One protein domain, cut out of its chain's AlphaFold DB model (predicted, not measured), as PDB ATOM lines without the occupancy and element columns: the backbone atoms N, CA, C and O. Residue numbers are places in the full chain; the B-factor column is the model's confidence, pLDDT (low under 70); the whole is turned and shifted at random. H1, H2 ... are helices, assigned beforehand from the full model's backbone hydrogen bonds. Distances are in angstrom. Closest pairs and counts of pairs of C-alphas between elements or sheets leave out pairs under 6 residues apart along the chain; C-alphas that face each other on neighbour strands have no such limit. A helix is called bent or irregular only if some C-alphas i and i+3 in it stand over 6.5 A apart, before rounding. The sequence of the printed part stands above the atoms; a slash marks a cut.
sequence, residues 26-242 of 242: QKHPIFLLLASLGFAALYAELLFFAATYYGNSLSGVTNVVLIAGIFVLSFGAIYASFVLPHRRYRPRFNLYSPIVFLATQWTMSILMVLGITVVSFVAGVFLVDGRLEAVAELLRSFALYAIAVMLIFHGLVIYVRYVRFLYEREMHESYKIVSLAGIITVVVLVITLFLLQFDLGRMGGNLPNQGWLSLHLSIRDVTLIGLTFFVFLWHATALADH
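AT A GLANCE: This is residues 26 to 242 of the 242 residues of an uncharacterized protein of Chloroflexi bacterium 54-19 (UniProt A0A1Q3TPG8). Six long helices make an up-and-down bundle, each running against the one before it in the chain, with H1 and H4 in the middle, H2 and H3 packed on one side of them and H5 and H6 on the other. H2 has a kink near residue 89, and its last residues turn over toward the beginning of H3. The printed part has 217 residues with six named helices, H1 to H6 in chain order, and no named strand; the class is all helix. The whole is compact, with a radius of gyration of the C-alphas of 19.1 A, yet elongated, spanning 61 by 36 by 25 A.

HOW THE PARTS SIT: H4, residues 132 to 167, and H1, residues 29 to 54, are the hubs, touching four helices each. They touch each other, opposite ways at a shallow tilt of 8 degrees, the closest C-alphas being those of Tyr 54 and Ala 134, 6.7 A apart. H3, residues 98 to 127, touches H4 closest at the C-alphas of Ile 110 and Met 150, 5.7 A apart, and touches H1 with residues 120 to 127 alone. H2, residues 60 to 95, touches H3, the closest C-alphas being those of Ser 81 and Ser 109, 4.5 A apart. H2 and H1 touch at a shallow tilt of 33 degrees, only just short of steep; the C-alphas of Ala 40 and Phe 75, their closest, are 5.0 A apart. H6, residues 210 to 240, touches H1 closest at the C-alphas of Leu 42 and Arg 220, 6.6 A apart. H5, residues 174 to 200, touches H4 with 4 pairs of C-alphas within 8 A, the closest being those of Ile 152 and Val 188, 6.2 A apart. H5 and H1 are apart. Every O i to N i+4 pair is within hydrogen-bond range in H1, H3 and H6, against 25 of 32 in H2, 31 of 32 in H4 and 21 of 23 in H5.

IN THESE COORDINATES: H1 begins at C-alpha 29, (194.296, 266.513, 242.231), and is 37.4 A long. H2 measures 52.5 A and is irregular: C-alphas 91 and 94 are 7.8 A apart. H3 measures 43.3 A, H4 50.9 A and H5 39.6 A. H6, 44.5 A long, ends at C-alpha 240, (178.172, 271.126, 245.381).

THE WHOLE: The C-alphas farthest apart, those of Ser 57 and Glu 170, are 62.2 A apart. The printed part has no cut, and no link is long. Mean pLDDT of the printed part is 81.3; residues 26 to 27, 170 to 209 and 240 to 242 are under 70.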
ATOM      1  N   GLN A  26     193.806 271.017 238.500       60.69
ATOM      2  CA  GLN A  26     193.878 272.218 239.335       60.69
ATOM      3  C   GLN A  26     192.884 272.188 240.499       60.69
ATOM      4  O   GLN A  26     193.221 272.675 241.571       60.69
ATOM      5  N   LYS A  27     191.683 271.622 240.312       69.38
ATOM      6  CA  LYS A  27     190.635 271.619 241.351       69.38
ATOM      7  C   LYS A  27     190.523 270.319 242.147       69.38
ATOM      8  O   LYS A  27     190.190 270.357 243.323       69.38
ATOM      9  N   HIS A  28     190.826 269.173 241.542       78.12
ATOM     10  CA  HIS A  28     190.662 267.859 242.170       78.12
ATOM     11  C   HIS A  28     191.886 266.951 241.924       78.12
ATOM     12  O   HIS A  28     191.767 265.892 241.304       78.12
ATOM     13  N   PRO A  29     193.087 267.325 242.406       82.38
ATOM     14  CA  PRO A  29     194.296 266.513 242.231       82.38
ATOM     15  C   PRO A  29     194.199 265.144 242.926       82.38
ATOM     16  O   PRO A  29     194.692 264.149 242.399       82.38
ATOM     17  N   ILE A  30     193.503 265.073 244.068       86.69
ATOM     18  CA  ILE A  30     193.286 263.828 244.821       86.69
ATOM     19  C   ILE A  30     192.464 262.825 244.001       86.69
ATOM     20  O   ILE A  30     192.783 261.640 243.994       86.69
ATOM     21  N   PHE A  31     191.460 263.301 243.253       88.44
ATOM     22  CA  PHE A  31     190.680 262.464 242.340       88.44
ATOM     23  C   PHE A  31     191.560 261.765 241.311       88.44
ATOM     24  O   PHE A  31     191.489 260.546 241.160       88.44
ATOM     25  N   LEU A  32     192.436 262.526 240.652       90.44
ATOM     26  CA  LEU A  32     193.344 261.985 239.643       90.44
ATOM     27  C   LEU A  32     194.278 260.930 240.227       90.44
ATOM     28  O   LEU A  32     194.454 259.872 239.625       90.44
ATOM     29  N   LEU A  33     194.865 261.214 241.391       92.75
ATOM     30  CA  LEU A  33     195.784 260.298 242.058       92.75
ATOM     31  C   LEU A  33     195.085 259.006 242.477       92.75
ATOM     32  O   LEU A  33     195.565 257.933 242.124       92.75
ATOM     33  N   LEU A  34     193.950 259.091 243.174       92.94
ATOM     34  CA  LEU A  34     193.262 257.912 243.704       92.94
ATOM     35  C   LEU A  34     192.623 257.062 242.606       92.94
ATOM     36  O   LEU A  34     192.743 255.840 242.655       92.94
ATOM     37  N   ALA A  35     192.021 257.680 241.583       92.44
ATOM     38  CA  ALA A  35     191.510 256.939 240.433       92.44
ATOM     39  C   ALA A  35     192.649 256.205 239.709       92.44
ATOM     40  O   ALA A  35     192.569 255.000 239.480       92.44
ATOM     41  N   SER A  36     193.748 256.904 239.405       96.19
ATOM     42  CA  SER A  36     194.879 256.301 238.685       96.19
ATOM     43  C   SER A  36     195.557 255.204 239.501       96.19
ATOM     44  O   SER A  36     195.894 254.157 238.952       96.19
ATOM     45  N   LEU A  37     195.723 255.413 240.810       96.75
ATOM     46  CA  LEU A  37     196.310 254.432 241.719       96.75
ATOM     47  C   LEU A  37     195.424 253.193 241.863       96.75
ATOM     48  O   LEU A  37     195.934 252.081 241.783       96.75
ATOM     49  N   GLY A  38     194.113 253.370 242.037       94.75
ATOM     50  CA  GLY A  38     193.189 252.253 242.216       94.75
ATOM     51  C   GLY A  38     193.112 251.352 240.987       94.75
ATOM     52  O   GLY A  38     193.197 250.135 241.117       94.75
ATOM     53  N   PHE A  39     193.039 251.924 239.782       95.19
ATOM     54  CA  PHE A  39     193.056 251.112 238.564       95.19
ATOM     55  C   PHE A  39     194.429 250.499 238.274       95.19
ATOM     56  O   PHE A  39     194.492 249.345 237.863       95.19
ATOM     57  N   ALA A  40     195.530 251.205 238.543       97.12
ATOM     58  CA  ALA A  40     196.863 250.611 238.440       97.12
ATOM     59  C   ALA A  40     197.027 249.412 239.389       97.12
ATOM     60  O   ALA A  40     197.569 248.383 238.988       97.12
ATOM     61  N   ALA A  41     196.512 249.525 240.617       96.12
ATOM     62  CA  ALA A  41     196.494 248.439 241.587       96.12
ATOM     63  C   ALA A  41     195.635 247.263 241.105       96.12
ATOM     64  O   ALA A  41     196.109 246.136 241.161       96.12
ATOM     65  N   LEU A  42     194.437 247.506 240.556       94.75
ATOM     66  CA  LEU A  42     193.587 246.454 239.975       94.75
ATOM     67  C   LEU A  42     194.271 245.708 238.823       94.75
ATOM     68  O   LEU A  42     194.181 244.487 238.732       94.75
ATOM     69  N   TYR A  43     194.971 246.429 237.945       95.75
ATOM     70  CA  TYR A  43     195.703 245.820 236.831       95.75
ATOM     71  C   TYR A  43     196.859 244.956 237.345       95.75
ATOM     72  O   TYR A  43     197.040 243.828 236.893       95.75
ATOM     73  N   ALA A  44     197.632 245.473 238.301       96.19
ATOM     74  CA  ALA A  44     198.763 244.759 238.881       96.19
ATOM     75  C   ALA A  44     198.327 243.539 239.703       96.19
ATOM     76  O   ALA A  44     198.944 242.481 239.600       96.19
ATOM     77  N   GLU A  45     197.257 243.673 240.485       95.06
ATOM     78  CA  GLU A  45     196.673 242.600 241.287       95.06
ATOM     79  C   GLU A  45     196.155 241.470 240.394       95.06
ATOM     80  O   GLU A  45     196.513 240.318 240.625       95.06
ATOM     81  N   LEU A  46     195.445 241.792 239.306       93.94
ATOM     82  CA  LEU A  46     194.985 240.795 238.339       93.94
ATOM     83  C   LEU A  46     196.153 240.022 237.713       93.94
ATOM     84  O   LEU A  46     196.090 238.801 237.581       93.94
ATOM     85  N   LEU A  47     197.233 240.713 237.338       94.38
ATOM     86  CA  LEU A  47     198.426 240.068 236.783       94.38
ATOM     87  C   LEU A  47     199.158 239.210 237.818       94.38
ATOM     88  O   LEU A  47     199.636 238.125 237.486       94.38
ATOM     89  N   PHE A  48     199.230 239.671 239.065       93.00
ATOM     90  CA  PHE A  48     199.794 238.906 240.172       93.00
ATOM     91  C   PHE A  48     198.988 237.633 240.440       93.00
ATOM     92  O   PHE A  48     199.561 236.544 240.522       93.00
ATOM     93  N   PHE A  49     197.661 237.746 240.512       91.38
ATOM     94  CA  PHE A  49     196.769 236.600 240.632       91.38
ATOM     95  C   PHE A  49     196.955 235.639 239.458       91.38
ATOM     96  O   PHE A  49     197.170 234.448 239.665       91.38
ATOM     97  N   ALA A  50     196.953 236.141 238.222       90.25
ATOM     98  CA  ALA A  50     197.085 235.300 237.042       90.25
ATOM     99  C   ALA A  50     198.417 234.531 237.019       90.25
ATOM    100  O   ALA A  50     198.432 233.325 236.767       90.25
ATOM    101  N   ALA A  51     199.524 235.200 237.353       90.62
ATOM    102  CA  ALA A  51     200.847 234.586 237.415       90.62
ATOM    103  C   ALA A  51     200.956 233.517 238.517       90.62
ATOM    104  O   ALA A  51     201.599 232.489 238.317       90.62
ATOM    105  N   THR A  52     200.330 233.742 239.675       88.81
ATOM    106  CA  THR A  52     200.402 232.827 240.826       88.81
ATOM    107  C   THR A  52     199.427 231.657 240.726       88.81
ATOM    108  O   THR A  52     199.788 230.536 241.077       88.81
ATOM    109  N   TYR A  53     198.211 231.891 240.230       87.50
ATOM    110  CA  TYR A  53     197.158 230.882 240.145       87.50
ATOM    111  C   TYR A  53     197.338 229.950 238.943       87.50
ATOM    112  O   TYR A  53     197.272 228.732 239.093       87.50
ATOM    113  N   TYR A  54     197.587 230.505 237.752       84.75
ATOM    114  CA  TYR A  54     197.761 229.696 236.543       84.75
ATOM    115  C   TYR A  54     199.200 229.200 236.378       84.75
ATOM    116  O   TYR A  54     199.414 228.173 235.734       84.75
ATOM    117  N   GLY A  55     200.171 229.877 236.998       77.00
ATOM    118  CA  GLY A  55     201.588 229.547 236.896       77.00
ATOM    119  C   GLY A  55     202.176 229.882 235.524       77.00
ATOM    120  O   GLY A  55     201.468 229.967 234.518       77.00
ATOM    121  N   ASN A  56     203.495 230.057 235.477       85.75
ATOM    122  CA  ASN A  56     204.220 230.330 234.241       85.75
ATOM    123  C   ASN A  56     205.654 229.792 234.263       85.75
ATOM    124  O   ASN A  56     206.168 229.377 235.301       85.75
ATOM    125  N   SER A  57     206.276 229.803 233.087       85.00
ATOM    126  CA  SER A  57     207.662 229.401 232.842       85.00
ATOM    127  C   SER A  57     208.701 230.481 233.178       85.00
ATOM    128  O   SER A  57     209.906 230.223 233.128       85.00
ATOM    129  N   LEU A  58     208.257 231.695 233.510       85.81
ATOM    130  CA  LEU A  58     209.123 232.844 233.749       85.81
ATOM    131  C   LEU A  58     209.781 232.775 235.132       85.81
ATOM    132  O   LEU A  58     209.250 232.224 236.096       85.81
ATOM    133  N   SER A  59     210.952 233.407 235.252       89.06
ATOM    134  CA  SER A  59     211.592 233.565 236.558       89.06
ATOM    135  C   SER A  59     210.752 234.465 237.475       89.06
ATOM    136  O   SER A  59     210.123 235.423 237.016       89.06
ATOM    137  N   GLY A  60     210.798 234.219 238.789       87.12
ATOM    138  CA  GLY A  60     210.086 235.051 239.767       87.12
ATOM    139  C   GLY A  60     210.454 236.538 239.678       87.12
ATOM    140  O   GLY A  60     209.586 237.397 239.798       87.12
ATOM    141  N   VAL A  61     211.720 236.850 239.375       91.69
ATOM    142  CA  VAL A  61     212.183 238.233 239.169       91.69
ATOM    143  C   VAL A  61     211.538 238.850 237.930       91.69
ATOM    144  O   VAL A  61     211.046 239.975 237.994       91.69
ATOM    145  N   THR A  62     211.492 238.115 236.816       91.00
ATOM    146  CA  THR A  62     210.849 238.581 235.580       91.00
ATOM    147  C   THR A  62     209.375 238.890 235.820       91.00
ATOM    148  O   THR A  62     208.919 239.956 235.415       91.00
ATOM    149  N   ASN A  63     208.658 238.024 236.544       92.06
ATOM    150  CA  ASN A  63     207.251 238.243 236.888       92.06
ATOM    151  C   ASN A  63     207.049 239.544 237.671       92.06
ATOM    152  O   ASN A  63     206.213 240.366 237.299       92.06
ATOM    153  N   VAL A  64     207.854 239.763 238.714       93.88
ATOM    154  CA  VAL A  64     207.777 240.973 239.546       93.88
ATOM    155  C   VAL A  64     208.045 242.233 238.725       93.88
ATOM    156  O   VAL A  64     207.296 243.201 238.832       93.88
ATOM    157  N   VAL A  65     209.077 242.225 237.876       94.62
ATOM    158  CA  VAL A  65     209.421 243.379 237.030       94.62
ATOM    159  C   VAL A  65     208.302 243.694 236.039       94.62
ATOM    160  O   VAL A  65     207.964 244.862 235.854       94.62
ATOM    161  N   LEU A  66     207.699 242.672 235.431       94.31
ATOM    162  CA  LEU A  66     206.630 242.843 234.447       94.31
ATOM    163  C   LEU A  66     205.367 243.424 235.102       94.31
ATOM    164  O   LEU A  66     204.816 244.409 234.610       94.31
ATOM    165  N   ILE A  67     204.969 242.890 236.260       95.94
ATOM    166  CA  ILE A  67     203.826 243.388 237.041       95.94
ATOM    167  C   ILE A  67     204.071 244.829 237.511       95.94
ATOM    168  O   ILE A  67     203.208 245.690 237.335       95.94
ATOM    169  N   ALA A  68     205.255 245.127 238.056       96.81
ATOM    170  CA  ALA A  68     205.613 246.476 238.496       96.81
ATOM    171  C   ALA A  68     205.660 247.475 237.327       96.81
ATOM    172  O   ALA A  68     205.199 248.610 237.454       96.81
ATOM    173  N   GLY A  69     206.167 247.051 236.166       96.88
ATOM    174  CA  GLY A  69     206.159 247.851 234.944       96.88
ATOM    175  C   GLY A  69     204.740 248.200 234.501       96.88
ATOM    176  O   GLY A  69     204.453 249.368 234.236       96.88
ATOM    177  N   ILE A  70     203.828 247.221 234.494       97.25
ATOM    178  CA  ILE A  70     202.415 247.461 234.175       97.25
ATOM    179  C   ILE A  70     201.747 248.360 235.209       97.25
ATOM    180  O   ILE A  70     200.988 249.239 234.813       97.25
ATOM    181  N   PHE A  71     202.048 248.215 236.500       97.94
ATOM    182  CA  PHE A  71     201.541 249.122 237.530       97.94
ATOM    183  C   PHE A  71     201.912 250.582 237.222       97.94
ATOM    184  O   PHE A  71     201.036 251.446 237.138       97.94
ATOM    185  N   VAL A  72     203.198 250.856 236.984       98.00
ATOM    186  CA  VAL A  72     203.692 252.217 236.711       98.00
ATOM    187  C   VAL A  72     203.126 252.763 235.398       98.00
ATOM    188  O   VAL A  72     202.678 253.910 235.351       98.00
ATOM    189  N   LEU A  73     203.104 251.951 234.338       97.31
ATOM    190  CA  LEU A  73     202.555 252.353 233.042       97.31
ATOM    191  C   LEU A  73     201.048 252.608 233.114       97.31
ATOM    192  O   LEU A  73     200.580 253.600 232.560       97.31
ATOM    193  N   SER A  74     200.297 251.764 233.826       97.50
ATOM    194  CA  SER A  74     198.855 251.926 234.047       97.50
ATOM    195  C   SER A  74     198.557 253.189 234.829       97.50
ATOM    196  O   SER A  74     197.742 253.999 234.388       97.50
ATOM    197  N   PHE A  75     199.278 253.424 235.925       97.81
ATOM    198  CA  PHE A  75     199.162 254.658 236.693       97.81
ATOM    199  C   PHE A  75     199.419 255.883 235.810       97.81
ATOM    200  O   PHE A  75     198.586 256.787 235.738       97.81
ATOM    201  N   GLY A  76     200.546 255.892 235.091       97.19
ATOM    202  CA  GLY A  76     200.940 257.005 234.235       97.19
ATOM    203  C   GLY A  76     199.956 257.258 233.094       97.19
ATOM    204  O   GLY A  76     199.564 258.401 232.867       97.19
ATOM    205  N   ALA A  77     199.516 256.211 232.396       96.75
ATOM    206  CA  ALA A  77     198.595 256.320 231.270       96.75
ATOM    207  C   ALA A  77     197.194 256.761 231.708       96.75
ATOM    208  O   ALA A  77     196.609 257.637 231.068       96.75
ATOM    209  N   ILE A  78     196.672 256.213 232.809       96.38
ATOM    210  CA  ILE A  78     195.363 256.601 233.348       96.38
ATOM    211  C   ILE A  78     195.418 258.043 233.849       96.38
ATOM    212  O   ILE A  78     194.579 258.850 233.449       96.38
ATOM    213  N   TYR A  79     196.450 258.422 234.602       95.62
ATOM    214  CA  TYR A  79     196.644 259.807 235.034       95.62
ATOM    215  C   TYR A  79     196.723 260.761 233.836       95.62
ATOM    216  O   TYR A  79     196.026 261.779 233.768       95.62
ATOM    217  N   ALA A  80     197.534 260.404 232.839       94.62
ATOM    218  CA  ALA A  80     197.692 261.183 231.623       94.62
ATOM    219  C   ALA A  80     196.384 261.279 230.823       94.62
ATOM    220  O   ALA A  80     196.135 262.328 230.229       94.62
ATOM    221  N   SER A  81     195.522 260.257 230.852       94.94
ATOM    222  CA  SER A  81     194.225 260.274 230.164       94.94
ATOM    223  C   SER A  81     193.295 261.371 230.685       94.94
ATOM    224  O   SER A  81     192.568 261.974 229.906       94.94
ATOM    225  N   PHE A  82     193.366 261.729 231.969       90.81
ATOM    226  CA  PHE A  82     192.571 262.833 232.522       90.81
ATOM    227  C   PHE A  82     193.173 264.221 232.245       90.81
ATOM    228  O   PHE A  82     192.460 265.233 232.246       90.81
ATOM    229  N   VAL A  83     194.491 264.287 232.035       90.50
ATOM    230  CA  VAL A  83     195.257 265.543 232.001       90.50
ATOM    231  C   VAL A  83     195.607 265.977 230.578       90.50
ATOM    232  O   VAL A  83     195.377 267.136 230.216       90.50
ATOM    233  N   LEU A  84     196.173 265.085 229.762       90.56
ATOM    234  CA  LEU A  84     196.722 265.425 228.447       90.56
ATOM    235  C   LEU A  84     195.652 265.866 227.445       90.56
ATOM    236  O   LEU A  84     195.855 266.921 226.837       90.56
ATOM    237  N   PRO A  85     194.506 265.168 227.284       87.94
ATOM    238  CA  PRO A  85     193.460 265.619 226.369       87.94
ATOM    239  C   PRO A  85     192.967 267.019 226.735       87.94
ATOM    240  O   PRO A  85     192.877 267.901 225.884       87.94
ATOM    241  N   HIS A  86     192.761 267.287 228.021       83.38
ATOM    242  CA  HIS A  86     192.350 268.615 228.454       83.38
ATOM    243  C   HIS A  86     193.395 269.688 228.107       83.38
ATOM    244  O   HIS A  86     193.069 270.675 227.446       83.38
ATOM    245  N   ARG A  87     194.669 269.476 228.469       83.88
ATOM    246  CA  ARG A  87     195.759 270.422 228.164       83.88
ATOM    247  C   ARG A  87     195.928 270.658 226.664       83.88
ATOM    248  O   ARG A  87     196.159 271.787 226.244       83.88
ATOM    249  N   ARG A  88     195.807 269.606 225.852       85.38
ATOM    250  CA  ARG A  88     196.033 269.668 224.403       85.38
ATOM    251  C   ARG A  88     194.930 270.411 223.663       85.38
ATOM    252  O   ARG A  88     195.231 271.111 222.692       85.38
ATOM    253  N   TYR A  89     193.681 270.215 224.079       80.56
ATOM    254  CA  TYR A  89     192.517 270.769 223.395       80.56
ATOM    255  C   TYR A  89     192.081 272.120 223.954       80.56
ATOM    256  O   TYR A  89     191.475 272.871 223.200       80.56
ATOM    257  N   ARG A  90     192.453 272.485 225.188       76.50
ATOM    258  CA  ARG A  90     192.132 273.781 225.815       76.50
ATOM    259  C   ARG A  90     192.319 275.007 224.899       76.50
ATOM    260  O   ARG A  90     191.363 275.767 224.781       76.50
ATOM    261  N   PRO A  91     193.432 275.178 224.155       78.19
ATOM    262  CA  PRO A  91     193.604 276.336 223.265       78.19
ATOM    263  C   PRO A  91     192.618 276.390 222.084       78.19
ATOM    264  O   PRO A  91     192.519 277.403 221.404       78.19
ATOM    265  N   ARG A  92     191.915 275.288 221.799       75.31
ATOM    266  CA  ARG A  92     190.989 275.138 220.668       75.31
ATOM    267  C   ARG A  92     189.521 275.261 221.077       75.31
ATOM    268  O   ARG A  92     188.659 274.976 220.255       75.31
ATOM    269  N   PHE A  93     189.223 275.654 222.316       70.69
ATOM    270  CA  PHE A  93     187.848 275.723 222.819       70.69
ATOM    271  C   PHE A  93     186.934 276.587 221.933       70.69
ATOM    272  O   PHE A  93     185.854 276.145 221.564       70.69
ATOM    273  N   ASN A  94     187.413 277.753 221.487       70.38
ATOM    274  CA  ASN A  94     186.642 278.676 220.642       70.38
ATOM    275  C   ASN A  94     186.385 278.169 219.211       70.38
ATOM    276  O   ASN A  94     185.631 278.792 218.471       70.38
ATOM    277  N   LEU A  95     187.022 277.067 218.801       71.75
ATOM    278  CA  LEU A  95     186.885 276.502 217.455       71.75
ATOM    279  C   LEU A  95     185.755 275.468 217.355       71.75
ATOM    280  O   LEU A  95     185.407 275.059 216.250       71.75
ATOM    281  N   TYR A  96     185.198 275.023 218.483       70.75
ATOM    282  CA  TYR A  96     184.219 273.939 218.530       70.75
ATOM    283  C   TYR A  96     183.017 274.303 219.399       70.75
ATOM    284  O   TYR A  96     183.120 275.075 220.349       70.75
ATOM    285  N   SER A  97     181.875 273.670 219.123       77.81
ATOM    286  CA  SER A  97     180.785 273.615 220.100       77.81
ATOM    287  C   SER A  97     181.288 272.960 221.404       77.81
ATOM    288  O   SER A  97     182.046 271.986 221.322       77.81
ATOM    289  N   PRO A  98     180.850 273.417 222.596       72.44
ATOM    290  CA  PRO A  98     181.248 272.845 223.888       72.44
ATOM    291  C   PRO A  98     181.067 271.323 223.972       72.44
ATOM    292  O   PRO A  98     181.905 270.622 224.539       72.44
ATOM    293  N   ILE A  99     180.013 270.791 223.347       75.94
ATOM    294  CA  ILE A  99     179.731 269.348 223.308       75.94
ATOM    295  C   ILE A  99     180.781 268.617 222.465       75.94
ATOM    296  O   ILE A  99     181.329 267.606 222.896       75.94
ATOM    297  N   VAL A 100     181.110 269.147 221.284       82.44
ATOM    298  CA  VAL A 100     182.120 268.563 220.383       82.44
ATOM    299  C   VAL A 100     183.508 268.620 221.022       82.44
ATOM    300  O   VAL A 100     184.285 267.669 220.918       82.44
ATOM    301  N   PHE A 101     183.807 269.703 221.737       81.88
ATOM    302  CA  PHE A 101     185.036 269.851 222.506       81.88
ATOM    303  C   PHE A 101     185.167 268.775 223.594       81.88
ATOM    304  O   PHE A 101     186.189 268.087 223.657       81.88
ATOM    305  N   LEU A 102     184.128 268.591 224.415       81.62
ATOM    306  CA  LEU A 102     184.110 267.584 225.477       81.62
ATOM    307  C   LEU A 102     184.158 266.157 224.919       81.62
ATOM    308  O   LEU A 102     184.945 265.346 225.403       81.62
ATOM    309  N   ALA A 103     183.400 265.869 223.858       85.25
ATOM    310  CA  ALA A 103     183.421 264.573 223.188       85.25
ATOM    311  C   ALA A 103     184.809 264.251 222.614       85.25
ATOM    312  O   ALA A 103     185.306 263.143 222.778       85.25
ATOM    313  N   THR A 104     185.492 265.229 222.012       88.69
ATOM    314  CA  THR A 104     186.849 265.027 221.478       88.69
ATOM    315  C   THR A 104     187.853 264.713 222.590       88.69
ATOM    316  O   THR A 104     188.690 263.819 222.439       88.69
ATOM    317  N   GLN A 105     187.767 265.416 223.725       88.50
ATOM    318  CA  GLN A 105     188.598 265.113 224.894       88.50
ATOM    319  C   GLN A 105     188.314 263.712 225.434       88.50
ATOM    320  O   GLN A 105     189.257 262.985 225.758       88.50
ATOM    321  N   TRP A 106     187.041 263.319 225.494       88.19
ATOM    322  CA  TRP A 106     186.638 261.989 225.933       88.19
ATOM    323  C   TRP A 106     187.228 260.895 225.058       88.19
ATOM    324  O   TRP A 106     187.883 259.994 225.570       88.19
ATOM    325  N   THR A 107     187.072 261.020 223.740       91.25
ATOM    326  CA  THR A 107     187.576 260.051 222.765       91.25
ATOM    327  C   THR A 107     189.079 259.859 222.911       91.25
ATOM    328  O   THR A 107     189.558 258.731 222.953       91.25
ATOM    329  N   MET A 108     189.841 260.945 223.057       92.88
ATOM    330  CA  MET A 108     191.290 260.845 223.254       92.88
ATOM    331  C   MET A 108     191.651 260.187 224.589       92.88
ATOM    332  O   MET A 108     192.592 259.399 224.645       92.88
ATOM    333  N   SER A 109     190.880 260.455 225.641       93.44
ATOM    334  CA  SER A 109     191.053 259.800 226.942       93.44
ATOM    335  C   SER A 109     190.782 258.295 226.847       93.44
ATOM    336  O   SER A 109     191.581 257.492 227.325       93.44
ATOM    337  N   ILE A 110     189.702 257.908 226.159       93.12
ATOM    338  CA  ILE A 110     189.333 256.515 225.878       93.12
ATOM    339  C   ILE A 110     190.450 255.794 225.126       93.12
ATOM    340  O   ILE A 110     190.850 254.709 225.534       93.12
ATOM    341  N   LEU A 111     190.998 256.395 224.067       95.75
ATOM    342  CA  LEU A 111     192.073 255.776 223.289       95.75
ATOM    343  C   LEU A 111     193.317 255.499 224.141       95.75
ATOM    344  O   LEU A 111     193.944 254.453 223.985       95.75
ATOM    345  N   MET A 112     193.654 256.396 225.071       96.69
ATOM    346  CA  MET A 112     194.764 256.179 226.005       96.69
ATOM    347  C   MET A 112     194.488 255.010 226.958       96.69
ATOM    348  O   MET A 112     195.364 254.170 227.159       96.69
ATOM    349  N   VAL A 113     193.271 254.929 227.508       96.56
ATOM    350  CA  VAL A 113     192.850 253.837 228.402       96.56
ATOM    351  C   VAL A 113     192.827 252.498 227.662       96.56
ATOM    352  O   VAL A 113     193.345 251.504 228.170       96.56
ATOM    353  N   LEU A 114     192.297 252.458 226.439       96.56
ATOM    354  CA  LEU A 114     192.322 251.262 225.597       96.56
ATOM    355  C   LEU A 114     193.756 250.837 225.279       96.56
ATOM    356  O   LEU A 114     194.079 249.661 225.413       96.56
ATOM    357  N   GLY A 115     194.626 251.786 224.927       97.12
ATOM    358  CA  GLY A 115     196.031 251.512 224.639       97.12
ATOM    359  C   GLY A 115     196.734 250.813 225.800       97.12
ATOM    360  O   GLY A 115     197.327 249.751 225.609       97.12
ATOM    361  N   ILE A 116     196.614 251.346 227.019       97.00
ATOM    362  CA  ILE A 116     197.243 250.715 228.186       97.00
ATOM    363  C   ILE A 116     196.574 249.396 228.581       97.00
ATOM    364  O   ILE A 116     197.251 248.477 229.037       97.00
ATOM    365  N   THR A 117     195.271 249.255 228.344       96.56
ATOM    366  CA  THR A 117     194.546 247.994 228.559       96.56
ATOM    367  C   THR A 117     195.055 246.899 227.636       96.56
ATOM    368  O   THR A 117     195.343 245.801 228.101       96.56
ATOM    369  N   VAL A 118     195.250 247.198 226.351       97.56
ATOM    370  CA  VAL A 118     195.810 246.245 225.384       97.56
ATOM    371  C   VAL A 118     197.241 245.867 225.755       97.56
ATOM    372  O   VAL A 118     197.570 244.685 225.763       97.56
ATOM    373  N   VAL A 119     198.084 246.839 226.119       96.81
ATOM    374  CA  VAL A 119     199.463 246.567 226.566       96.81
ATOM    375  C   VAL A 119     199.476 245.654 227.794       96.81
ATOM    376  O   VAL A 119     200.227 244.681 227.829       96.81
ATOM    377  N   SER A 120     198.614 245.927 228.774       96.50
ATOM    378  CA  SER A 120     198.505 245.134 230.004       96.50
ATOM    379  C   SER A 120     197.961 243.733 229.745       96.50
ATOM    380  O   SER A 120     198.459 242.764 230.312       96.50
ATOM    381  N   PHE A 121     196.993 243.607 228.838       96.62
ATOM    382  CA  PHE A 121     196.473 242.320 228.395       96.62
ATOM    383  C   PHE A 121     197.560 241.484 227.716       96.62
ATOM    384  O   PHE A 121     197.770 240.340 228.104       96.62
ATOM    385  N   VAL A 122     198.302 242.056 226.762       96.06
ATOM    386  CA  VAL A 122     199.404 241.365 226.073       96.06
ATOM    387  C   VAL A 122     200.477 240.922 227.070       96.06
ATOM    388  O   VAL A 122     200.901 239.769 227.039       96.06
ATOM    389  N   ALA A 123     200.868 241.796 227.998       93.69
ATOM    390  CA  ALA A 123     201.759 241.451 229.105       93.69
ATOM    391  C   ALA A 123     201.224 240.277 229.945       93.69
ATOM    392  O   ALA A 123     201.973 239.359 230.272       93.69
ATOM    393  N   GLY A 124     199.923 240.273 230.242       93.50
ATOM    394  CA  GLY A 124     199.242 239.183 230.935       93.50
ATOM    395  C   GLY A 124     199.260 237.858 230.172       93.50
ATOM    396  O   GLY A 124     199.505 236.818 230.772       93.50
ATOM    397  N   VAL A 125     199.077 237.889 228.848       93.81
ATOM    398  CA  VAL A 125     199.173 236.696 227.988       93.81
ATOM    399  C   VAL A 125     200.569 236.074 228.075       93.81
ATOM    400  O   VAL A 125     200.686 234.855 228.196       93.81
ATOM    401  N   PHE A 126     201.625 236.895 228.069       91.38
ATOM    402  CA  PHE A 126     202.994 236.416 228.287       91.38
ATOM    403  C   PHE A 126     203.198 235.859 229.703       91.38
ATOM    404  O   PHE A 126     203.848 234.832 229.866       91.38
ATOM    405  N   LEU A 127     202.608 236.496 230.718       92.25
ATOM    406  CA  LEU A 127     202.687 236.082 232.125       92.25
ATOM    407  C   LEU A 127     201.989 234.757 232.443       92.25
ATOM    408  O   LEU A 127     202.200 234.234 233.531       92.25
ATOM    409  N   VAL A 128     201.151 234.229 231.553       91.75
ATOM    410  CA  VAL A 128     200.410 232.970 231.762       91.75
ATOM    411  C   VAL A 128     200.716 231.923 230.691       91.75
ATOM    412  O   VAL A 128     199.926 231.002 230.488       91.75
ATOM    413  N   ASP A 129     201.833 232.079 229.969       92.12
ATOM    414  CA  ASP A 129     202.259 231.213 228.857       92.12
ATOM    415  C   ASP A 129     201.144 230.959 227.814       92.12
ATOM    416  O   ASP A 129     201.037 229.877 227.237       92.12
ATOM    417  N   GLY A 130     200.254 231.935 227.592       89.31
ATOM    418  CA  GLY A 130     199.152 231.816 226.630       89.31
ATOM    419  C   GLY A 130     198.058 230.795 226.982       89.31
ATOM    420  O   GLY A 130     197.266 230.438 226.107       89.31
ATOM    421  N   ARG A 131     197.968 230.323 228.233       88.94
ATOM    422  CA  ARG A 131     196.909 229.394 228.676       88.94
ATOM    423  C   ARG A 131     195.519 229.980 228.418       88.94
ATOM    424  O   ARG A 131     195.157 230.993 229.009       88.94
ATOM    425  N   LEU A 132     194.718 229.317 227.582       88.00
ATOM    426  CA  LEU A 132     193.433 229.844 227.091       88.00
ATOM    427  C   LEU A 132     192.457 230.249 228.204       88.00
ATOM    428  O   LEU A 132     191.826 231.298 228.104       88.00
ATOM    429  N   GLU A 133     192.362 229.459 229.275       86.00
ATOM    430  CA  GLU A 133     191.495 229.763 230.421       86.00
ATOM    431  C   GLU A 133     191.902 231.068 231.119       86.00
ATOM    432  O   GLU A 133     191.055 231.909 231.419       86.00
ATOM    433  N   ALA A 134     193.209 231.267 231.309       86.75
ATOM    434  CA  ALA A 134     193.766 232.473 231.903       86.75
ATOM    435  C   ALA A 134     193.620 233.679 230.968       86.75
ATOM    436  O   ALA A 134     193.261 234.765 231.406       86.75
ATOM    437  N   VAL A 135     193.846 233.492 229.666       90.75
ATOM    438  CA  VAL A 135     193.699 234.553 228.660       90.75
ATOM    439  C   VAL A 135     192.252 235.040 228.573       90.75
ATOM    440  O   VAL A 135     192.023 236.248 228.519       90.75
ATOM    441  N   ALA A 136     191.274 234.132 228.601       86.88
ATOM    442  CA  ALA A 136     189.858 234.498 228.620       86.88
ATOM    443  C   ALA A 136     189.501 235.306 229.876       86.88
ATOM    444  O   ALA A 136     188.774 236.299 229.789       86.88
ATOM    445  N   GLU A 137     190.058 234.918 231.024       85.25
ATOM    446  CA  GLU A 137     189.849 235.626 232.283       85.25
ATOM    447  C   GLU A 137     190.472 237.022 232.284       85.25
ATOM    448  O   GLU A 137     189.811 238.007 232.615       85.25
ATOM    449  N   LEU A 138     191.725 237.125 231.841       91.12
ATOM    450  CA  LEU A 138     192.420 238.397 231.697       91.12
ATOM    451  C   LEU A 138     191.663 239.331 230.754       91.12
ATOM    452  O   LEU A 138     191.460 240.493 231.092       91.12
ATOM    453  N   LEU A 139     191.212 238.836 229.597       90.38
ATOM    454  CA  LEU A 139     190.469 239.641 228.627       90.38
ATOM    455  C   LEU A 139     189.200 240.221 229.251       90.38
ATOM    456  O   LEU A 139     188.937 241.417 229.125       90.38
ATOM    457  N   ARG A 140     188.428 239.377 229.939       86.56
ATOM    458  CA  ARG A 140     187.186 239.777 230.596       86.56
ATOM    459  C   ARG A 140     187.440 240.814 231.692       86.56
ATOM    460  O   ARG A 140     186.791 241.858 231.693       86.56
ATOM    461  N   SER A 141     188.382 240.550 232.593       88.06
ATOM    462  CA  SER A 141     188.668 241.427 233.733       88.06
ATOM    463  C   SER A 141     189.297 242.756 233.299       88.06
ATOM    464  O   SER A 141     188.859 243.817 233.743       88.06
ATOM    465  N   PHE A 142     190.227 242.751 232.337       92.44
ATOM    466  CA  PHE A 142     190.755 243.993 231.759       92.44
ATOM    467  C   PHE A 142     189.690 244.792 231.004       92.44
ATOM    468  O   PHE A 142     189.663 246.018 231.117       92.44
ATOM    469  N   ALA A 143     188.790 244.132 230.266       88.50
ATOM    470  CA  ALA A 143     187.674 244.812 229.613       88.50
ATOM    471  C   ALA A 143     186.743 245.473 230.639       88.50
ATOM    472  O   ALA A 143     186.354 246.626 230.454       88.50
ATOM    473  N   LEU A 144     186.442 244.786 231.744       86.31
ATOM    474  CA  LEU A 144     185.646 245.322 232.848       86.31
ATOM    475  C   LEU A 144     186.294 246.578 233.438       86.31
ATOM    476  O   LEU A 144     185.631 247.611 233.564       86.31
ATOM    477  N   TYR A 145     187.592 246.529 233.740       90.31
ATOM    478  CA  TYR A 145     188.300 247.687 234.286       90.31
ATOM    479  C   TYR A 145     188.356 248.847 233.290       90.31
ATOM    480  O   TYR A 145     188.096 249.987 233.668       90.31
ATOM    481  N   ALA A 146     188.620 248.574 232.009       91.44
ATOM    482  CA  ALA A 146     188.617 249.600 230.975       91.44
ATOM    483  C   ALA A 146     187.242 250.265 230.851       91.44
ATOM    484  O   ALA A 146     187.158 251.491 230.825       91.44
ATOM    485  N   ILE A 147     186.157 249.485 230.816       87.12
ATOM    486  CA  ILE A 147     184.783 250.005 230.767       87.12
ATOM    487  C   ILE A 147     184.508 250.898 231.979       87.12
ATOM    488  O   ILE A 147     183.981 251.999 231.811       87.12
ATOM    489  N   ALA A 148     184.917 250.473 233.177       85.56
ATOM    490  CA  ALA A 148     184.764 251.273 234.385       85.56
ATOM    491  C   ALA A 148     185.503 252.619 234.274       85.56
ATOM    492  O   ALA A 148     184.904 253.672 234.492       85.56
ATOM    493  N   VAL A 149     186.769 252.635 233.852       90.25
ATOM    494  CA  VAL A 149     187.516 253.892 233.658       90.25
ATOM    495  C   VAL A 149     186.856 254.778 232.590       90.25
ATOM    496  O   VAL A 149     186.663 255.977 232.799       90.25
ATOM    497  N   MET A 150     186.514 254.205 231.433       89.19
ATOM    498  CA  MET A 150     186.048 254.943 230.252       89.19
ATOM    499  C   MET A 150     184.640 255.516 230.409       89.19
ATOM    500  O   MET A 150     184.401 256.660 230.016       89.19
ATOM    501  N   LEU A 151     183.707 254.730 230.948       82.12
ATOM    502  CA  LEU A 151     182.301 255.122 231.051       82.12
ATOM    503  C   LEU A 151     181.992 255.784 232.386       82.12
ATOM    504  O   LEU A 151     181.308 256.801 232.407       82.12
ATOM    505  N   ILE A 152     182.504 255.238 233.491       81.94
ATOM    506  CA  ILE A 152     182.159 255.732 234.825       81.94
ATOM    507  C   ILE A 152     183.020 256.946 235.150       81.94
ATOM    508  O   ILE A 152     182.506 258.053 235.291       81.94
ATOM    509  N   PHE A 153     184.338 256.771 235.223       88.62
ATOM    510  CA  PHE A 153     185.228 257.834 235.693       88.62
ATOM    511  C   PHE A 153     185.325 258.981 234.688       88.62
ATOM    512  O   PHE A 153     185.071 260.133 235.040       88.62
ATOM    513  N   HIS A 154     185.644 258.686 233.426       88.12
ATOM    514  CA  HIS A 154     185.703 259.719 232.387       88.12
ATOM    515  C   HIS A 154     184.326 260.309 232.069       88.12
ATOM    516  O   HIS A 154     184.224 261.523 231.882       88.12
ATOM    517  N   GLY A 155     183.267 259.494 232.060       82.50
ATOM    518  CA  GLY A 155     181.904 259.978 231.835       82.50
ATOM    519  C   GLY A 155     181.451 260.970 232.907       82.50
ATOM    520  O   GLY A 155     180.999 262.065 232.568       82.50
ATOM    521  N   LEU A 156     181.661 260.653 234.190       81.69
ATOM    522  CA  LEU A 156     181.355 261.564 235.302       81.69
ATOM    523  C   LEU A 156     182.185 262.848 235.233       81.69
ATOM    524  O   LEU A 156     181.662 263.939 235.434       81.69
ATOM    525  N   VAL A 157     183.465 262.742 234.878       84.88
ATOM    526  CA  VAL A 157     184.347 263.897 234.664       84.88
ATOM    527  C   VAL A 157     183.799 264.864 233.618       84.88
ATOM    528  O   VAL A 157     183.796 266.079 233.826       84.88
ATOM    529  N   ILE A 158     183.347 264.342 232.483       81.75
ATOM    530  CA  ILE A 158     182.794 265.161 231.404       81.75
ATOM    531  C   ILE A 158     181.455 265.748 231.809       81.75
ATOM    532  O   ILE A 158     181.201 266.916 231.523       81.75
ATOM    533  N   TYR A 159     180.636 264.964 232.503       79.19
ATOM    534  CA  TYR A 159     179.362 265.418 233.028       79.19
ATOM    535  C   TYR A 159     179.537 266.610 233.982       79.19
ATOM    536  O   TYR A 159     178.949 267.657 233.734       79.19
ATOM    537  N   VAL A 160     180.421 266.518 234.983       79.88
ATOM    538  CA  VAL A 160     180.723 267.632 235.906       79.88
ATOM    539  C   VAL A 160     181.200 268.867 235.141       79.88
ATOM    540  O   VAL A 160     180.729 269.977 235.385       79.88
ATOM    541  N   ARG A 161     182.098 268.690 234.162       79.25
ATOM    542  CA  ARG A 161     182.583 269.798 233.319       79.25
ATOM    543  C   ARG A 161     181.465 270.445 232.505       79.25
ATOM    544  O   ARG A 161     181.460 271.664 232.348       79.25
ATOM    545  N   TYR A 162     180.540 269.648 231.982       77.75
ATOM    546  CA  TYR A 162     179.410 270.138 231.202       77.75
ATOM    547  C   TYR A 162     178.390 270.877 232.071       77.75
ATOM    548  O   TYR A 162     177.959 271.968 231.710       77.75
ATOM    549  N   VAL A 163     178.046 270.326 233.238       75.44
ATOM    550  CA  VAL A 163     177.141 270.964 234.204       75.44
ATOM    551  C   VAL A 163     177.680 272.317 234.631       75.44
ATOM    552  O   VAL A 163     176.959 273.311 234.589       75.44
ATOM    553  N   ARG A 164     178.968 272.377 234.961       74.81
ATOM    554  CA  ARG A 164     179.620 273.628 235.319       74.81
ATOM    555  C   ARG A 164     179.547 274.664 234.198       74.81
ATOM    556  O   ARG A 164     179.223 275.818 234.455       74.81
ATOM    557  N   PHE A 165     179.800 274.249 232.958       75.19
ATOM    558  CA  PHE A 165     179.676 275.127 231.796       75.19
ATOM    559  C   PHE A 165     178.256 275.707 231.648       75.19
ATOM    560  O   PHE A 165     178.106 276.871 231.279       75.19
ATOM    561  N   LEU A 166     177.212 274.918 231.931       75.69
ATOM    562  CA  LEU A 166     175.825 275.398 231.919       75.69
ATOM    563  C   LEU A 166     175.540 276.371 233.068       75.69
ATOM    564  O   LEU A 166     174.851 277.370 232.860       75.69
ATOM    565  N   TYR A 167     176.078 276.084 234.254       71.44
ATOM    566  CA  TYR A 167     175.923 276.918 235.440       71.44
ATOM    567  C   TYR A 167     176.535 278.310 235.241       71.44
ATOM    568  O   TYR A 167     175.848 279.312 235.413       71.44
ATOM    569  N   GLU A 168     177.783 278.374 234.766       73.19
ATOM    570  CA  GLU A 168     178.507 279.629 234.503       73.19
ATOM    571  C   GLU A 168     177.852 280.505 233.416       73.19
ATOM    572  O   GLU A 168     178.191 281.677 233.279       73.19
ATOM    573  N   ARG A 169     176.909 279.961 232.635       71.88
ATOM    574  CA  ARG A 169     176.162 280.697 231.600       71.88
ATOM    575  C   ARG A 169     174.711 280.994 231.967       71.88
ATOM    576  O   ARG A 169     173.945 281.367 231.083       71.88
ATOM    577  N   GLU A 170     174.327 280.785 233.226       68.44
ATOM    578  CA  GLU A 170     172.958 280.989 233.725       68.44
ATOM    579  C   GLU A 170     171.885 280.207 232.934       68.44
ATOM    580  O   GLU A 170     170.700 280.518 232.984       68.44
ATOM    581  N   MET A 171     172.271 279.137 232.228       65.06
ATOM    582  CA  MET A 171     171.359 278.295 231.438       65.06
ATOM    583  C   MET A 171     170.802 277.120 232.265       65.06
ATOM    584  O   MET A 171     170.582 276.029 231.734       65.06
ATOM    585  N   HIS A 172     170.640 277.294 233.581       60.16
ATOM    586  CA  HIS A 172     170.347 276.198 234.502       60.16
ATOM    587  C   HIS A 172     168.840 275.984 234.709       60.16
ATOM    588  O   HIS A 172     168.119 276.841 235.204       60.16
ATOM    589  N   GLU A 173     168.376 274.768 234.416       60.16
ATOM    590  CA  GLU A 173     167.171 274.208 235.026       60.16
ATOM    591  C   GLU A 173     167.625 273.217 236.107       60.16
ATOM    592  O   GLU A 173     167.952 272.063 235.815       60.16
ATOM    593  N   SER A 174     167.695 273.672 237.362       54.84
ATOM    594  CA  SER A 174     168.358 272.970 238.476       54.84
ATOM    595  C   SER A 174     167.866 271.531 238.692       54.84
ATOM    596  O   SER A 174     168.641 270.653 239.068       54.84
ATOM    597  N   TYR A 175     166.597 271.247 238.375       52.81
ATOM    598  CA  TYR A 175     166.014 269.909 238.499       52.81
ATOM    599  C   TYR A 175     166.530 268.914 237.446       52.81
ATOM    600  O   TYR A 175     166.729 267.746 237.773       52.81
ATOM    601  N   LYS A 176     166.815 269.361 236.209       53.97
ATOM    602  CA  LYS A 176     167.334 268.501 235.126       53.97
ATOM    603  C   LYS A 176     168.755 268.031 235.423       53.97
ATOM    604  O   LYS A 176     169.101 266.883 235.148       53.97
ATOM    605  N   ILE A 177     169.556 268.911 236.021       57.72
ATOM    606  CA  ILE A 177     170.947 268.644 236.392       57.72
ATOM    607  C   ILE A 177     170.988 267.580 237.494       57.72
ATOM    608  O   ILE A 177     171.576 266.521 237.290       57.72
ATOM    609  N   VAL A 178     170.265 267.787 238.598       56.78
ATOM    610  CA  VAL A 178     170.210 266.829 239.717       56.78
ATOM    611  C   VAL A 178     169.588 265.490 239.299       56.78
ATOM    612  O   VAL A 178     170.086 264.434 239.693       56.78
ATOM    613  N   SER A 179     168.558 265.494 238.445       51.75
ATOM    614  CA  SER A 179     167.966 264.246 237.944       51.75
ATOM    615  C   SER A 179     168.926 263.449 237.060       51.75
ATOM    616  O   SER A 179     168.971 262.225 237.163       51.75
ATOM    617  N   LEU A 180     169.736 264.117 236.227       60.78
ATOM    618  CA  LEU A 180     170.713 263.433 235.376       60.78
ATOM    619  C   LEU A 180     171.864 262.858 236.211       60.78
ATOM    620  O   LEU A 180     172.264 261.722 235.984       60.78
ATOM    621  N   ALA A 181     172.337 263.598 237.220       59.31
ATOM    622  CA  ALA A 181     173.325 263.135 238.197       59.31
ATOM    623  C   ALA A 181     172.849 261.878 238.942       59.31
ATOM    624  O   ALA A 181     173.599 260.907 239.079       59.31
ATOM    625  N   GLY A 182     171.590 261.877 239.392       58.47
ATOM    626  CA  GLY A 182     170.965 260.731 240.049       58.47
ATOM    627  C   GLY A 182     170.841 259.520 239.124       58.47
ATOM    628  O   GLY A 182     171.241 258.421 239.500       58.47
ATOM    629  N   ILE A 183     170.367 259.714 237.888       60.03
ATOM    630  CA  ILE A 183     170.225 258.630 236.904       60.03
ATOM    631  C   ILE A 183     171.588 258.054 236.521       60.03
ATOM    632  O   ILE A 183     171.745 256.837 236.508       60.03
ATOM    633  N   ILE A 184     172.590 258.897 236.262       64.31
ATOM    634  CA  ILE A 184     173.951 258.446 235.945       64.31
ATOM    635  C   ILE A 184     174.524 257.655 237.119       64.31
ATOM    636  O   ILE A 184     175.085 256.588 236.906       64.31
ATOM    637  N   THR A 185     174.321 258.112 238.355       60.81
ATOM    638  CA  THR A 185     174.755 257.381 239.553       60.81
ATOM    639  C   THR A 185     174.099 256.007 239.646       60.81
ATOM    640  O   THR A 185     174.785 255.012 239.866       60.81
ATOM    641  N   VAL A 186     172.780 255.930 239.462       59.59
ATOM    642  CA  VAL A 186     172.039 254.663 239.514       59.59
ATOM    643  C   VAL A 186     172.485 253.733 238.390       59.59
ATOM    644  O   VAL A 186     172.698 252.552 238.632       59.59
ATOM    645  N   VAL A 187     172.701 254.249 237.181       65.56
ATOM    646  CA  VAL A 187     173.185 253.464 236.038       65.56
ATOM    647  C   VAL A 187     174.606 252.960 236.280       65.56
ATOM    648  O   VAL A 187     174.876 251.788 236.048       65.56
ATOM    649  N   VAL A 188     175.497 253.802 236.801       65.50
ATOM    650  CA  VAL A 188     176.860 253.422 237.194       65.50
ATOM    651  C   VAL A 188     176.823 252.324 238.251       65.50
ATOM    652  O   VAL A 188     177.489 251.308 238.094       65.50
ATOM    653  N   LEU A 189     176.009 252.491 239.295       65.06
ATOM    654  CA  LEU A 189     175.863 251.509 240.362       65.06
ATOM    655  C   LEU A 189     175.304 250.184 239.829       65.06
ATOM    656  O   LEU A 189     175.841 249.129 240.147       65.06
ATOM    657  N   VAL A 190     174.270 250.228 238.988       63.56
ATOM    658  CA  VAL A 190     173.665 249.039 238.369       63.56
ATOM    659  C   VAL A 190     174.656 248.335 237.449       63.56
ATOM    660  O   VAL A 190     174.756 247.116 237.509       63.56
ATOM    661  N   ILE A 191     175.427 249.070 236.645       63.72
ATOM    662  CA  ILE A 191     176.469 248.495 235.787       63.72
ATOM    663  C   ILE A 191     177.561 247.855 236.647       63.72
ATOM    664  O   ILE A 191     177.917 246.709 236.398       63.72
ATOM    665  N   THR A 192     178.049 248.530 237.689       61.22
ATOM    666  CA  THR A 192     179.054 247.969 238.604       61.22
ATOM    667  C   THR A 192     178.537 246.706 239.296       61.22
ATOM    668  O   THR A 192     179.237 245.696 239.322       61.22
ATOM    669  N   LEU A 193     177.301 246.714 239.803       63.19
ATOM    670  CA  LEU A 193     176.681 245.552 240.448       63.19
ATOM    671  C   LEU A 193     176.449 244.399 239.464       63.19
ATOM    672  O   LEU A 193     176.722 243.251 239.798       63.19
ATOM    673  N   PHE A 194     176.006 244.691 238.243       63.06
ATOM    674  CA  PHE A 194     175.822 243.695 237.190       63.06
ATOM    675  C   PHE A 194     177.149 243.052 236.765       63.06
ATOM    676  O   PHE A 194     177.233 241.836 236.592       63.06
ATOM    677  N   LEU A 195     178.209 243.858 236.653       60.09
ATOM    678  CA  LEU A 195     179.563 243.396 236.354       60.09
ATOM    679  C   LEU A 195     180.128 242.506 237.476       60.09
ATOM    680  O   LEU A 195     180.755 241.492 237.179       60.09
ATOM    681  N   LEU A 196     179.843 242.824 238.746       61.97
ATOM    682  CA  LEU A 196     180.181 241.983 239.905       61.97
ATOM    683  C   LEU A 196     179.395 240.654 239.904       61.97
ATOM    684  O   LEU A 196     179.941 239.588 240.193       61.97
ATOM    685  N   GLN A 197     178.115 240.692 239.528       57.44
ATOM    686  CA  GLN A 197     177.228 239.525 239.527       57.44
ATOM    687  C   GLN A 197     177.589 238.492 238.449       57.44
ATOM    688  O   GLN A 197     177.414 237.291 238.661       57.44
ATOM    689  N   PHE A 198     178.162 238.937 237.327       52.91
ATOM    690  CA  PHE A 198     178.680 238.064 236.271       52.91
ATOM    691  C   PHE A 198     179.808 237.126 236.760       52.91
ATOM    692  O   PHE A 198     180.117 236.144 236.080       52.91
ATOM    693  N   ASP A 199     180.465 237.411 237.895       52.22
ATOM    694  CA  ASP A 199     181.601 236.630 238.429       52.22
ATOM    695  C   ASP A 199     181.264 235.689 239.586       52.22
ATOM    696  O   ASP A 199     181.851 234.612 239.703       52.22
ATOM    697  N   LEU A 200     180.271 236.033 240.409       49.69
ATOM    698  CA  LEU A 200     179.839 235.197 241.537       49.69
ATOM    699  C   LEU A 200     179.324 233.813 241.095       49.69
ATOM    700  O   LEU A 200     179.423 232.847 241.849       49.69
ATOM    701  N   GLY A 201     178.861 233.678 239.846       47.69
ATOM    702  CA  GLY A 201     178.456 232.396 239.256       47.69
ATOM    703  C   GLY A 201     179.571 231.340 239.179       47.69
ATOM    704  O   GLY A 201     179.280 230.161 238.985       47.69
ATOM    705  N   ARG A 202     180.840 231.725 239.366       51.88
ATOM    706  CA  ARG A 202     182.000 230.821 239.320       51.88
ATOM    707  C   ARG A 202     182.332 230.153 240.659       51.88
ATOM    708  O   ARG A 202     183.029 229.143 240.666       51.88
ATOM    709  N   MET A 203     181.816 230.668 241.780       48.62
ATOM    710  CA  MET A 203     182.078 230.115 243.120       48.62
ATOM    711  C   MET A 203     181.309 228.812 243.414       48.62
ATOM    712  O   MET A 203     181.559 228.174 244.432       48.62
ATOM    713  N   GLY A 204     180.395 228.388 242.534       45.91
ATOM    714  CA  GLY A 204     179.596 227.167 242.714       45.91
ATOM    715  C   GLY A 204     180.291 225.851 242.332       45.91
ATOM    716  O   GLY A 204     179.674 224.796 242.446       45.91
ATOM    717  N   GLY A 205     181.539 225.889 241.849       51.69
ATOM    718  CA  GLY A 205     182.287 224.703 241.413       51.69
ATOM    719  C   GLY A 205     183.400 224.282 242.380       51.69
ATOM    720  O   GLY A 205     184.077 225.123 242.974       51.69
ATOM    721  N   ASN A 206     183.645 222.970 242.484       52.84
ATOM    722  CA  ASN A 206     184.825 222.390 243.145       52.84
ATOM    723  C   ASN A 206     186.102 222.693 242.336       52.84
ATOM    724  O   ASN A 206     186.640 221.824 241.650       52.84
ATOM    725  N   LEU A 207     186.561 223.943 242.368       59.78
ATOM    726  CA  LEU A 207     187.803 224.375 241.732       59.78
ATOM    727  C   LEU A 207     189.005 224.117 242.665       59.78
ATOM    728  O   LEU A 207     188.884 224.283 243.881       59.78
ATOM    729  N   PRO A 208     190.180 223.732 242.138       57.66
ATOM    730  CA  PRO A 208     191.403 223.688 242.931       57.66
ATOM    731  C   PRO A 208     191.748 225.087 243.478       57.66
ATOM    732  O   PRO A 208     191.517 226.089 242.811       57.66
ATOM    733  N   ASN A 209     192.325 225.169 244.683       68.50
ATOM    734  CA  ASN A 209     192.798 226.423 245.297       68.50
ATOM    735  C   ASN A 209     191.732 227.531 245.476       68.50
ATOM    736  O   ASN A 209     192.030 228.717 245.305       68.50
ATOM    737  N   GLN A 210     190.514 227.168 245.907       70.94
ATOM    738  CA  GLN A 210     189.418 228.115 246.194       70.94
ATOM    739  C   GLN A 210     189.818 229.305 247.083       70.94
ATOM    740  O   GLN A 210     189.306 230.401 246.880       70.94
ATOM    741  N   GLY A 211     190.748 229.130 248.032       77.06
ATOM    742  CA  GLY A 211     191.200 230.220 248.906       77.06
ATOM    743  C   GLY A 211     191.856 231.385 248.152       77.06
ATOM    744  O   GLY A 211     191.548 232.542 248.428       77.06
ATOM    745  N   TRP A 212     192.704 231.095 247.158       75.31
ATOM    746  CA  TRP A 212     193.366 232.123 246.344       75.31
ATOM    747  C   TRP A 212     192.389 232.835 245.415       75.31
ATOM    748  O   TRP A 212     192.421 234.059 245.307       75.31
ATOM    749  N   LEU A 213     191.484 232.075 244.795       79.31
ATOM    750  CA  LEU A 213     190.422 232.630 243.960       79.31
ATOM    751  C   LEU A 213     189.488 233.533 244.782       79.31
ATOM    752  O   LEU A 213     189.185 234.647 244.370       79.31
ATOM    753  N   SER A 214     189.080 233.086 245.972       77.12
ATOM    754  CA  SER A 214     188.247 233.873 246.885       77.12
ATOM    755  C   SER A 214     188.942 235.161 247.323       77.12
ATOM    756  O   SER A 214     188.286 236.196 247.428       77.12
ATOM    757  N   LEU A 215     190.252 235.118 247.582       82.62
ATOM    758  CA  LEU A 215     191.025 236.296 247.967       82.62
ATOM    759  C   LEU A 215     191.099 237.319 246.827       82.62
ATOM    760  O   LEU A 215     190.801 238.486 247.060       82.62
ATOM    761  N   HIS A 216     191.432 236.875 245.610       86.06
ATOM    762  CA  HIS A 216     191.469 237.723 244.412       86.06
ATOM    763  C   HIS A 216     190.128 238.424 244.180       86.06
ATOM    764  O   HIS A 216     190.065 239.652 244.111       86.06
ATOM    765  N   LEU A 217     189.039 237.648 244.152       81.00
ATOM    766  CA  LEU A 217     187.692 238.186 243.963       81.00
ATOM    767  C   LEU A 217     187.341 239.197 245.064       81.00
ATOM    768  O   LEU A 217     186.862 240.283 244.761       81.00
ATOM    769  N   SER A 218     187.670 238.905 246.326       80.12
ATOM    770  CA  SER A 218     187.407 239.829 247.439       80.12
ATOM    771  C   SER A 218     188.190 241.140 247.317       80.12
ATOM    772  O   SER A 218     187.610 242.212 247.479       80.12
ATOM    773  N   ILE A 219     189.498 241.080 247.030       83.88
ATOM    774  CA  ILE A 219     190.348 242.274 246.885       83.88
ATOM    775  C   ILE A 219     189.845 243.131 245.726       83.88
ATOM    776  O   ILE A 219     189.663 244.342 245.881       83.88
ATOM    777  N   ARG A 220     189.580 242.504 244.580       84.94
ATOM    778  CA  ARG A 220     189.051 243.170 243.395       84.94
ATOM    779  C   ARG A 220     187.718 243.850 243.683       84.94
ATOM    780  O   ARG A 220     187.573 245.039 243.402       84.94
ATOM    781  N   ASP A 221     186.767 243.123 244.258       80.25
ATOM    782  CA  ASP A 221     185.406 243.609 244.478       80.25
ATOM    783  C   ASP A 221     185.394 244.758 245.495       80.25
ATOM    784  O   ASP A 221     184.805 245.806 245.231       80.25
ATOM    785  N   VAL A 222     186.125 244.627 246.608       83.44
ATOM    786  CA  VAL A 222     186.302 245.711 247.591       83.44
ATOM    787  C   VAL A 222     186.939 246.940 246.944       83.44
ATOM    788  O   VAL A 222     186.493 248.061 247.189       83.44
ATOM    789  N   THR A 223     187.942 246.753 246.084       85.75
ATOM    790  CA  THR A 223     188.604 247.866 245.391       85.75
ATOM    791  C   THR A 223     187.657 248.565 244.416       85.75
ATOM    792  O   THR A 223     187.571 249.793 244.426       85.75
ATOM    793  N   LEU A 224     186.899 247.815 243.610       83.50
ATOM    794  CA  LEU A 224     185.915 248.368 242.671       83.50
ATOM    795  C   LEU A 224     184.773 249.091 243.392       83.50
ATOM    796  O   LEU A 224     184.373 250.182 242.976       83.50
ATOM    797  N   ILE A 225     184.271 248.523 244.489       81.50
ATOM    798  CA  ILE A 225     183.254 249.150 245.339       81.50
ATOM    799  C   ILE A 225     183.809 250.439 245.951       81.50
ATOM    800  O   ILE A 225     183.176 251.488 245.838       81.50
ATOM    801  N   GLY A 226     185.011 250.397 246.531       83.56
ATOM    802  CA  GLY A 226     185.674 251.568 247.108       83.56
ATOM    803  C   GLY A 226     185.885 252.683 246.084       83.56
ATOM    804  O   GLY A 226     185.558 253.837 246.349       83.56
ATOM    805  N   LEU A 227     186.341 252.334 244.878       85.56
ATOM    806  CA  LEU A 227     186.470 253.256 243.749       85.56
ATOM    807  C   LEU A 227     185.122 253.844 243.311       85.56
ATOM    808  O   LEU A 227     185.048 255.031 242.997       85.56
ATOM    809  N   THR A 228     184.054 253.047 243.330       81.12
ATOM    810  CA  THR A 228     182.697 253.497 242.985       81.12
ATOM    811  C   THR A 228     182.140 254.470 244.030       81.12
ATOM    812  O   THR A 228     181.603 255.520 243.680       81.12
ATOM    813  N   PHE A 229     182.313 254.184 245.321       80.94
ATOM    814  CA  PHE A 229     181.947 255.130 246.382       80.94
ATOM    815  C   PHE A 229     182.772 256.412 246.301       80.94
ATOM    816  O   PHE A 229     182.233 257.509 246.443       80.94
ATOM    817  N   PHE A 230     184.067 256.281 246.027       84.94
ATOM    818  CA  PHE A 230     184.965 257.412 245.873       84.94
ATOM    819  C   PHE A 230     184.554 258.330 244.715       84.94
ATOM    820  O   PHE A 230     184.420 259.535 244.921       84.94
ATOM    821  N   VAL A 231     184.321 257.782 243.514       83.19
ATOM    822  CA  VAL A 231     183.915 258.580 242.342       83.19
ATOM    823  C   VAL A 231     182.549 259.229 242.570       83.19
ATOM    824  O   VAL A 231     182.352 260.371 242.163       83.19
ATOM    825  N   PHE A 232     181.635 258.553 243.274       78.44
ATOM    826  CA  PHE A 232     180.339 259.116 243.642       78.44
ATOM    827  C   PHE A 232     180.470 260.290 244.618       78.44
ATOM    828  O   PHE A 232     179.898 261.353 244.378       78.44
ATOM    829  N   LEU A 233     181.248 260.126 245.691       79.44
ATOM    830  CA  LEU A 233     181.474 261.191 246.665       79.44
ATOM    831  C   LEU A 233     182.171 262.383 246.007       79.44
ATOM    832  O   LEU A 233     181.730 263.518 246.173       79.44
ATOM    833  N   TRP A 234     183.204 262.119 245.204       85.19
ATOM    834  CA  TRP A 234     183.876 263.147 244.417       85.19
ATOM    835  C   TRP A 234     182.887 263.896 243.521       85.19
ATOM    836  O   TRP A 234     182.854 265.124 243.539       85.19
ATOM    837  N   HIS A 235     182.048 263.173 242.785       80.44
ATOM    838  CA  HIS A 235     181.039 263.755 241.912       80.44
ATOM    839  C   HIS A 235     180.057 264.653 242.678       80.44
ATOM    840  O   HIS A 235     179.817 265.783 242.261       80.44
ATOM    841  N   ALA A 236     179.542 264.194 243.823       75.38
ATOM    842  CA  ALA A 236     178.654 264.985 244.670       75.38
ATOM    843  C   ALA A 236     179.337 266.265 245.180       75.38
ATOM    844  O   ALA A 236     178.753 267.341 245.096       75.38
ATOM    845  N   THR A 237     180.590 266.168 245.642       76.50
ATOM    846  CA  THR A 237     181.360 267.343 246.086       76.50
ATOM    847  C   THR A 237     181.645 268.314 244.943       76.50
ATOM    848  O   THR A 237     181.466 269.514 245.101       76.50
ATOM    849  N   ALA A 238     182.003 267.804 243.764       76.69
ATOM    850  CA  ALA A 238     182.316 268.629 242.606       76.69
ATOM    851  C   ALA A 238     181.081 269.351 242.043       76.69
ATOM    852  O   ALA A 238     181.224 270.411 241.444       76.69
ATOM    853  N   LEU A 239     179.883 268.786 242.224       73.44
ATOM    854  CA  LEU A 239     178.628 269.474 241.925       73.44
ATOM    855  C   LEU A 239     178.257 270.502 242.995       73.44
ATOM    856  O   LEU A 239     177.748 271.550 242.636       73.44
ATOM    857  N   ALA A 240     178.498 270.215 244.279       68.94
ATOM    858  CA  ALA A 240     178.172 271.126 245.381       68.94
ATOM    859  C   ALA A 240     179.045 272.394 245.411       68.94
ATOM    860  O   ALA A 240     178.630 273.410 245.961       68.94
ATOM    861  N   ASP A 241     180.236 272.349 244.808       64.56
ATOM    862  CA  ASP A 241     181.118 273.510 244.626       64.56
ATOM    863  C   ASP A 241     180.579 274.544 243.598       64.56
ATOM    864  O   ASP A 241     181.269 275.525 243.286       64.56
ATOM    865  N   HIS A 242     179.382 274.323 243.036       57.84
ATOM    866  CA  HIS A 242     178.714 275.143 242.020       57.84
ATOM    867  C   HIS A 242     177.269 275.436 242.435       57.84
ATOM    868  O   HIS A 242     176.902 276.631 242.409       57.84
TER     869      HIS A 242